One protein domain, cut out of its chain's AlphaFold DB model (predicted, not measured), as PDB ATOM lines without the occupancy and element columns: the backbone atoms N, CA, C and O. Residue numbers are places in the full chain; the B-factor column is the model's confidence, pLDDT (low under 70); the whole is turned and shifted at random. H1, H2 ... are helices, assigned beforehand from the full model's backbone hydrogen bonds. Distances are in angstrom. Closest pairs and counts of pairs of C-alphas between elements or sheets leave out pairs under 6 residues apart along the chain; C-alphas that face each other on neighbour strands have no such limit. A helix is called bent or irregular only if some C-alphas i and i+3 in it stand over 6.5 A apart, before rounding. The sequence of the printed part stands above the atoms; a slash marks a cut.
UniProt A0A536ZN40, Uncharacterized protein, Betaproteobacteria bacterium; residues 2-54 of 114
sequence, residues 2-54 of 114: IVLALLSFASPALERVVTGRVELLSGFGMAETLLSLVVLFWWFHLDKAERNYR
ATOM      1  N   ILE A   2      35.522  37.140 -15.470       78.75
ATOM      2  CA  ILE A   2      34.150  37.578 -15.826       78.75
ATOM      3  C   ILE A   2      33.283  36.422 -16.359       78.75
ATOM      4  O   ILE A   2      32.154  36.253 -15.923       78.75
ATOM      5  N   VAL A   3      33.829  35.573 -17.236       76.38
ATOM      6  CA  VAL A   3      33.106  34.406 -17.780       76.38
ATOM      7  C   VAL A   3      32.726  33.391 -16.694       76.38
ATOM      8  O   VAL A   3      31.609  32.893 -16.707       76.38
ATOM      9  N   LEU A   4      33.611  33.127 -15.722       75.62
ATOM     10  CA  LEU A   4      33.292  32.260 -14.580       75.62
ATOM     11  C   LEU A   4      32.201  32.873 -13.704       75.62
ATOM     12  O   LEU A   4      31.277  32.176 -13.325       75.62
ATOM     13  N   ALA A   5      32.268  34.178 -13.434       77.88
ATOM     14  CA  ALA A   5      31.249  34.863 -12.643       77.88
ATOM     15  C   ALA A   5      29.867  34.812 -13.319       77.88
ATOM     16  O   ALA A   5      28.859  34.587 -12.653       77.88
ATOM     17  N   LEU A   6      29.823  34.970 -14.646       82.00
ATOM     18  CA  LEU A   6      28.592  34.821 -15.424       82.00
ATOM     19  C   LEU A   6      28.078  33.375 -15.409       82.00
ATOM     20  O   LEU A   6      26.876  33.166 -15.263       82.00
ATOM     21  N   LEU A   7      28.972  32.385 -15.504       77.75
ATOM     22  CA  LEU A   7      28.621  30.968 -15.377       77.75
ATOM     23  C   LEU A   7      28.079  30.637 -13.982       77.75
ATOM     24  O   LEU A   7      27.024  30.017 -13.895       77.75
ATOM     25  N   SER A   8      28.716  31.117 -12.911       78.19
ATOM     26  CA  SER A   8      28.239  30.939 -11.533       78.19
ATOM     27  C   SER A   8      26.895  31.595 -11.276       78.19
ATOM     28  O   SER A   8      26.086  31.084 -10.508       78.19
ATOM     29  N   PHE A   9      26.623  32.721 -11.929       82.00
ATOM     30  CA  PHE A   9      25.319  33.360 -11.835       82.00
ATOM     31  C   PHE A   9      24.239  32.595 -12.617       82.00
ATOM     32  O   PHE A   9      23.099  32.484 -12.164       82.00
ATOM     33  N   ALA A  10      24.586  32.051 -13.786       82.69
ATOM     34  CA  ALA A  10      23.653  31.335 -14.655       82.69
ATOM     35  C   ALA A  10      23.381  29.888 -14.206       82.69
ATOM     36  O   ALA A  10      22.306  29.354 -14.476       82.69
ATOM     37  N   SER A  11      24.328  29.255 -13.516       78.25
ATOM     38  CA  SER A  11      24.289  27.842 -13.120       78.25
ATOM     39  C   SER A  11      23.085  27.480 -12.227       78.25
ATOM     40  O   SER A  11      22.341  26.570 -12.602       78.25
ATOM     41  N   PRO A  12      22.739  28.233 -11.161       76.31
ATOM     42  CA  PRO A  12      21.542  27.953 -10.359       76.31
ATOM     43  C   PRO A  12      20.233  28.171 -11.132       76.31
ATOM     44  O   PRO A  12      19.231  27.500 -10.875       76.31
ATOM     45  N   ALA A  13      20.219  29.116 -12.080       81.94
ATOM     46  CA  ALA A  13      19.060  29.364 -12.934       81.94
ATOM     47  C   ALA A  13      18.844  28.202 -13.919       81.94
ATOM     48  O   ALA A  13      17.714  27.745 -14.087       81.94
ATOM     49  N   LEU A  14      19.927  27.687 -14.510       79.81
ATOM     50  CA  LEU A  14      19.917  26.497 -15.362       79.81
ATOM     51  C   LEU A  14      19.502  25.244 -14.584       79.81
ATOM     52  O   LEU A  14      18.621  24.515 -15.038       79.81
ATOM     53  N   GLU A  15      20.058  25.023 -13.390       77.81
ATOM     54  CA  GLU A  15      19.691  23.894 -12.529       77.81
ATOM     55  C   GLU A  15      18.194  23.912 -12.201       77.81
ATOM     56  O   GLU A  15      17.506  22.898 -12.353       77.81
ATOM     57  N   ARG A  16      17.660  25.090 -11.850       80.56
ATOM     58  CA  ARG A  16      16.237  25.268 -11.554       80.56
ATOM     59  C   ARG A  16      15.342  24.983 -12.760       80.56
ATOM     60  O   ARG A  16      14.282  24.392 -12.577       80.56
ATOM     61  N   VAL A  17      15.740  25.393 -13.966       83.69
ATOM     62  CA  VAL A  17      14.979  25.122 -15.201       83.69
ATOM     63  C   VAL A  17      14.956  23.625 -15.521       83.69
ATOM     64  O   VAL A  17      13.928  23.118 -15.960       83.69
ATOM     65  N   VAL A  18      16.059  22.913 -15.279       79.62
ATOM     66  CA  VAL A  18      16.200  21.493 -15.645       79.62
ATOM     67  C   VAL A  18      15.605  20.550 -14.595       79.62
ATOM     68  O   VAL A  18      14.928  19.589 -14.948       79.62
ATOM     69  N   THR A  19      15.848  20.798 -13.306       76.31
ATOM     70  CA  THR A  19      15.473  19.876 -12.213       76.31
ATOM     71  C   THR A  19      14.323  20.378 -11.340       76.31
ATOM     72  O   THR A  19      13.803  19.635 -10.509       76.31
ATOM     73  N   GLY A  20      13.891  21.633 -11.509       78.25
ATOM     74  CA  GLY A  20      12.805  22.237 -10.729       78.25
ATOM     75  C   GLY A  20      13.159  22.548  -9.268       78.25
ATOM     76  O   GLY A  20      12.331  23.100  -8.541       78.25
ATOM     77  N   ARG A  21      14.376  22.221  -8.822       73.88
ATOM     78  CA  ARG A  21      14.909  22.483  -7.479       73.88
ATOM     79  C   ARG A  21      16.330  23.031  -7.600       73.88
ATOM     80  O   ARG A  21      16.932  22.946  -8.661       73.88
ATOM     81  N   VAL A  22      16.823  23.647  -6.530       68.25
ATOM     82  CA  VAL A  22      18.225  24.065  -6.416       68.25
ATOM     83  C   VAL A  22      18.757  23.411  -5.155       68.25
ATOM     84  O   VAL A  22      18.306  23.741  -4.054       68.25
ATOM     85  N   GLU A  23      19.648  22.441  -5.316       71.19
ATOM     86  CA  GLU A  23      20.269  21.741  -4.196       71.19
ATOM     87  C   GLU A  23      21.654  22.319  -3.909       71.19
ATOM     88  O   GLU A  23      22.432  22.622  -4.808       71.19
ATOM     89  N   LEU A  24      21.994  22.449  -2.624       56.56
ATOM     90  CA  LEU A  24      23.274  23.030  -2.203       56.56
ATOM     91  C   LEU A  24      24.495  22.194  -2.651       56.56
ATOM     92  O   LEU A  24      25.610  22.699  -2.689       56.56
ATOM     93  N   LEU A  25      24.277  20.908  -2.945       62.19
ATOM     94  CA  LEU A  25      25.269  19.914  -3.372       62.19
ATOM     95  C   LEU A  25      24.828  19.259  -4.691       62.19
ATOM     96  O   LEU A  25      24.883  18.041  -4.845       62.19
ATOM     97  N   SER A  26      24.344  20.064  -5.635       72.62
ATOM     98  CA  SER A  26      23.908  19.557  -6.933       72.62
ATOM     99  C   SER A  26      25.086  19.134  -7.816       72.62
ATOM    100  O   SER A  26      26.202  19.655  -7.713       72.62
ATOM    101  N   GLY A  27      24.836  18.199  -8.739       76.25
ATOM    102  CA  GLY A  27      25.830  17.797  -9.740       76.25
ATOM    103  C   GLY A  27      26.284  18.961 -10.631       76.25
ATOM    104  O   GLY A  27      27.453  19.019 -11.009       76.25
ATOM    105  N   PHE A  28      25.392  19.924 -10.899       72.00
ATOM    106  CA  PHE A  28      25.710  21.153 -11.631       72.00
ATOM    107  C   PHE A  28      26.668  22.045 -10.835       72.00
ATOM    108  O   PHE A  28      27.704  22.443 -11.367       72.00
ATOM    109  N   GLY A  29      26.390  22.264  -9.546       76.12
ATOM    110  CA  GLY A  29      27.272  23.021  -8.659       76.12
ATOM    111  C   GLY A  29      28.645  22.363  -8.492       76.12
ATOM    112  O   GLY A  29      29.667  23.050  -8.500       76.12
ATOM    113  N   MET A  30      28.708  21.028  -8.414       79.50
ATOM    114  CA  MET A  30      29.987  20.307  -8.373       79.50
ATOM    115  C   MET A  30      30.786  20.457  -9.671       79.50
ATOM    116  O   MET A  30      31.982  20.737  -9.610       79.50
ATOM    117  N   ALA A  31      30.144  20.305 -10.834       80.44
ATOM    118  CA  ALA A  31      30.805  20.456 -12.131       80.44
ATOM    119  C   ALA A  31      31.341  21.881 -12.332       80.44
ATOM    120  O   ALA A  31      32.485  22.070 -12.749       80.44
ATOM    121  N   GLU A  32      30.543  22.884 -11.972       80.00
ATOM    122  CA  GLU A  32      30.935  24.291 -12.002       80.00
ATOM    123  C   GLU A  32      32.108  24.580 -11.054       80.00
ATOM    124  O   GLU A  32      33.069  25.251 -11.438       80.00
ATOM    125  N   THR A  33      32.065  24.031  -9.836       78.06
ATOM    126  CA  THR A  33      33.155  24.150  -8.858       78.06
ATOM    127  C   THR A  33      34.446  23.553  -9.414       78.06
ATOM    128  O   THR A  33      35.503  24.179  -9.321       78.06
ATOM    129  N   LEU A  34      34.371  22.377 -10.046       83.06
ATOM    130  CA  LEU A  34      35.527  21.712 -10.647       83.06
ATOM    131  C   LEU A  34      36.132  22.547 -11.785       83.06
ATOM    132  O   LEU A  34      37.345  22.751 -11.835       83.06
ATOM    133  N   LEU A  35      35.283  23.072 -12.672       81.31
ATOM    134  CA  LEU A  35      35.708  23.908 -13.795       81.31
ATOM    135  C   LEU A  35      36.354  25.213 -13.304       81.31
ATOM    136  O   LEU A  35      37.399  25.636 -13.803       81.31
ATOM    137  N   SER A  36      35.751  25.820 -12.281       79.25
ATOM    138  CA  SER A  36      36.260  27.033 -11.646       79.25
ATOM    139  C   SER A  36      37.626  26.795 -11.015       79.25
ATOM    140  O   SER A  36      38.520  27.616 -11.206       79.25
ATOM    141  N   LEU A  37      37.823  25.658 -10.335       80.44
ATOM    142  CA  LEU A  37      39.110  25.276  -9.748       80.44
ATOM    143  C   LEU A  37      40.219  25.177 -10.798       80.44
ATOM    144  O   LEU A  37      41.298  25.715 -10.570       80.44
ATOM    145  N   VAL A  38      39.960  24.557 -11.955       78.12
ATOM    146  CA  VAL A  38      40.955  24.443 -13.040       78.12
ATOM    147  C   VAL A  38      41.381  25.823 -13.545       78.12
ATOM    148  O   VAL A  38      42.573  26.111 -13.659       78.12
ATOM    149  N   VAL A  39      40.418  26.707 -13.808       80.44
ATOM    150  CA  VAL A  39      40.697  28.050 -14.339       80.44
ATOM    151  C   VAL A  39      41.366  28.945 -13.290       80.44
ATOM    152  O   VAL A  39      42.274  29.709 -13.625       80.44
ATOM    153  N   LEU A  40      40.954  28.851 -12.022       78.75
ATOM    154  CA  LEU A  40      41.602  29.536 -10.901       78.75
ATOM    155  C   LEU A  40      43.040  29.054 -10.710       78.75
ATOM    156  O   LEU A  40      43.928  29.881 -10.533       78.75
ATOM    157  N   PHE A  41      43.280  27.744 -10.782       76.06
ATOM    158  CA  PHE A  41      44.613  27.160 -10.654       76.06
ATOM    159  C   PHE A  41      45.544  27.608 -11.785       76.06
ATOM    160  O   PHE A  41      46.688  27.989 -11.527       76.06
ATOM    161  N   TRP A  42      45.035  27.612 -13.021       80.00
ATOM    162  CA  TRP A  42      45.753  28.128 -14.184       80.00
ATOM    163  C   TRP A  42      46.123  29.601 -14.006       80.00
ATOM    164  O   TRP A  42      47.285  29.982 -14.149       80.00
ATOM    165  N   TRP A  43      45.144  30.433 -13.643       81.44
ATOM    166  CA  TRP A  43      45.374  31.858 -13.432       81.44
ATOM    167  C   TRP A  43      46.346  32.121 -12.280       81.44
ATOM    168  O   TRP A  43      47.238  32.948 -12.428       81.44
ATOM    169  N   PHE A  44      46.224  31.393 -11.168       73.88
ATOM    170  CA  PHE A  44      47.142  31.500 -10.038       73.88
ATOM    171  C   PHE A  44      48.589  31.211 -10.445       73.88
ATOM    172  O   PHE A  44      49.484  31.947 -10.043       73.88
ATOM    173  N   HIS A  45      48.832  30.174 -11.253       67.00
ATOM    174  CA  HIS A  45      50.183  29.867 -11.730       67.00
ATOM    175  C   HIS A  45      50.744  30.965 -12.634       67.00
ATOM    176  O   HIS A  45      51.903  31.350 -12.471       67.00
ATOM    177  N   LEU A  46      49.916  31.501 -13.532       77.56
ATOM    178  CA  LEU A  46      50.300  32.610 -14.402       77.56
ATOM    179  C   LEU A  46      50.615  33.880 -13.589       77.56
ATOM    180  O   LEU A  46      51.675  34.477 -13.753       77.56
ATOM    181  N   ASP A  47      49.748  34.240 -12.641       76.00
ATOM    182  CA  ASP A  47      49.910  35.428 -11.793       76.00
ATOM    183  C   ASP A  47      51.107  35.293 -10.835       76.00
ATOM    184  O   ASP A  47      51.867  36.243 -10.637       76.00
ATOM    185  N   LYS A  48      51.346  34.091 -10.289       63.62
ATOM    186  CA  LYS A  48      52.513  33.790  -9.443       63.62
ATOM    187  C   LYS A  48      53.825  33.945 -10.219       63.62
ATOM    188  O   LYS A  48      54.789  34.460  -9.650       63.62
ATOM    189  N   ALA A  49      53.858  33.531 -11.489       66.50
ATOM    190  CA  ALA A  49      55.015  33.714 -12.367       66.50
ATOM    191  C   ALA A  49      55.269  35.198 -12.686       66.50
ATOM    192  O   ALA A  49      56.418  35.635 -12.705       66.50
ATOM    193  N   GLU A  50      54.208  35.985 -12.869       64.56
ATOM    194  CA  GLU A  50      54.311  37.408 -13.212       64.56
ATOM    195  C   GLU A  50      54.642  38.309 -12.012       64.56
ATOM    196  O   GLU A  50      55.367  39.293 -12.161       64.56
ATOM    197  N   ARG A  51      54.131  38.006 -10.810       62.62
ATOM    198  CA  ARG A  51      54.138  38.972  -9.694       62.62
ATOM    199  C   ARG A  51      55.193  38.766  -8.614       62.62
ATOM    200  O   ARG A  51      55.315  39.654  -7.773       62.62
ATOM    201  N   ASN A  52      55.948  37.657  -8.599       56.22
ATOM    202  CA  ASN A  52      57.030  37.394  -7.622       56.22
ATOM    203  C   ASN A  52      56.686  37.854  -6.182       56.22
ATOM    204  O   ASN A  52      57.463  38.526  -5.494       56.22
ATOM    205  N   TYR A  53      55.462  37.554  -5.740       54.25
ATOM    206  CA  TYR A  53      54.873  38.193  -4.570       54.25
ATOM    207  C   TYR A  53      55.523  37.682  -3.275       54.25
ATOM    208  O   TYR A  53      55.278  36.563  -2.823       54.25
ATOM    209  N   ARG A  54      56.357  38.516  -2.644       51.88
ATOM    210  CA  ARG A  54      56.935  38.251  -1.319       51.88
ATOM    211  C   ARG A  54      55.934  38.634  -0.231       51.88
ATOM    212  O   ARG A  54      56.031  39.703   0.366       51.88
TER     213      ARG A  54
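This is residues 2 to 54 of the 114 residues of an uncharacterized protein of Betaproteobacteria bacterium (UniProt A0A536ZN40). Two helices lie side by side, running opposite ways, with the shorter, bent H1 beside the first half of the long H2, whose residues 41 to 51 stick out alone. The printed part has 53 residues, H1 then H2, with no named strand: all helix. It is a rod of 47 by 19 by 14 A, only just loose and close to extended, with a radius of gyration of the C-alphas of 14.6 A.

H1, residues 2 to 19, was assigned as one helix by its hydrogen bonds but is bent: C-alphas 9 and 12 are 6.8 A apart. Its arms, H1a, residues 2 to 9, and H1b, residues 12 to 19, stand at a steep tilt of 47 degrees. H1a and H2, residues 27 to 51, only just touch, with 3 pairs of C-alphas within 8 A, through residues 32 to 36 of H2 alone; the closest C-alphas, of Leu 4 and Ser 36, are 6.7 A apart. They run opposite ways at a shallow tilt of 24 degrees. H1b and H2 are close but not clearly touching, the closest C-alphas, of Glu 15 and Phe 28, being 6.7 A apart. In H1a, H1b and H2 every O i to N i+4 pair is within hydrogen-bond range.

H1a begins at C-alpha 2 (34.150, 37.578, -15.826) and measures 10.6 A; H1b measures 10.3 A. H2 runs 35.4 A to C-alpha 51 (54.138, 38.972, -9.694).

The C-alphas of Gly 20 and Arg 54 are the two farthest apart, 47.9 A. The printed part has no cut, and the link from H1 to H2 is short. Residues 41 to 54 stand free. Residues 22, 24 to 25, 45 and 48 to 54 have pLDDT under 70.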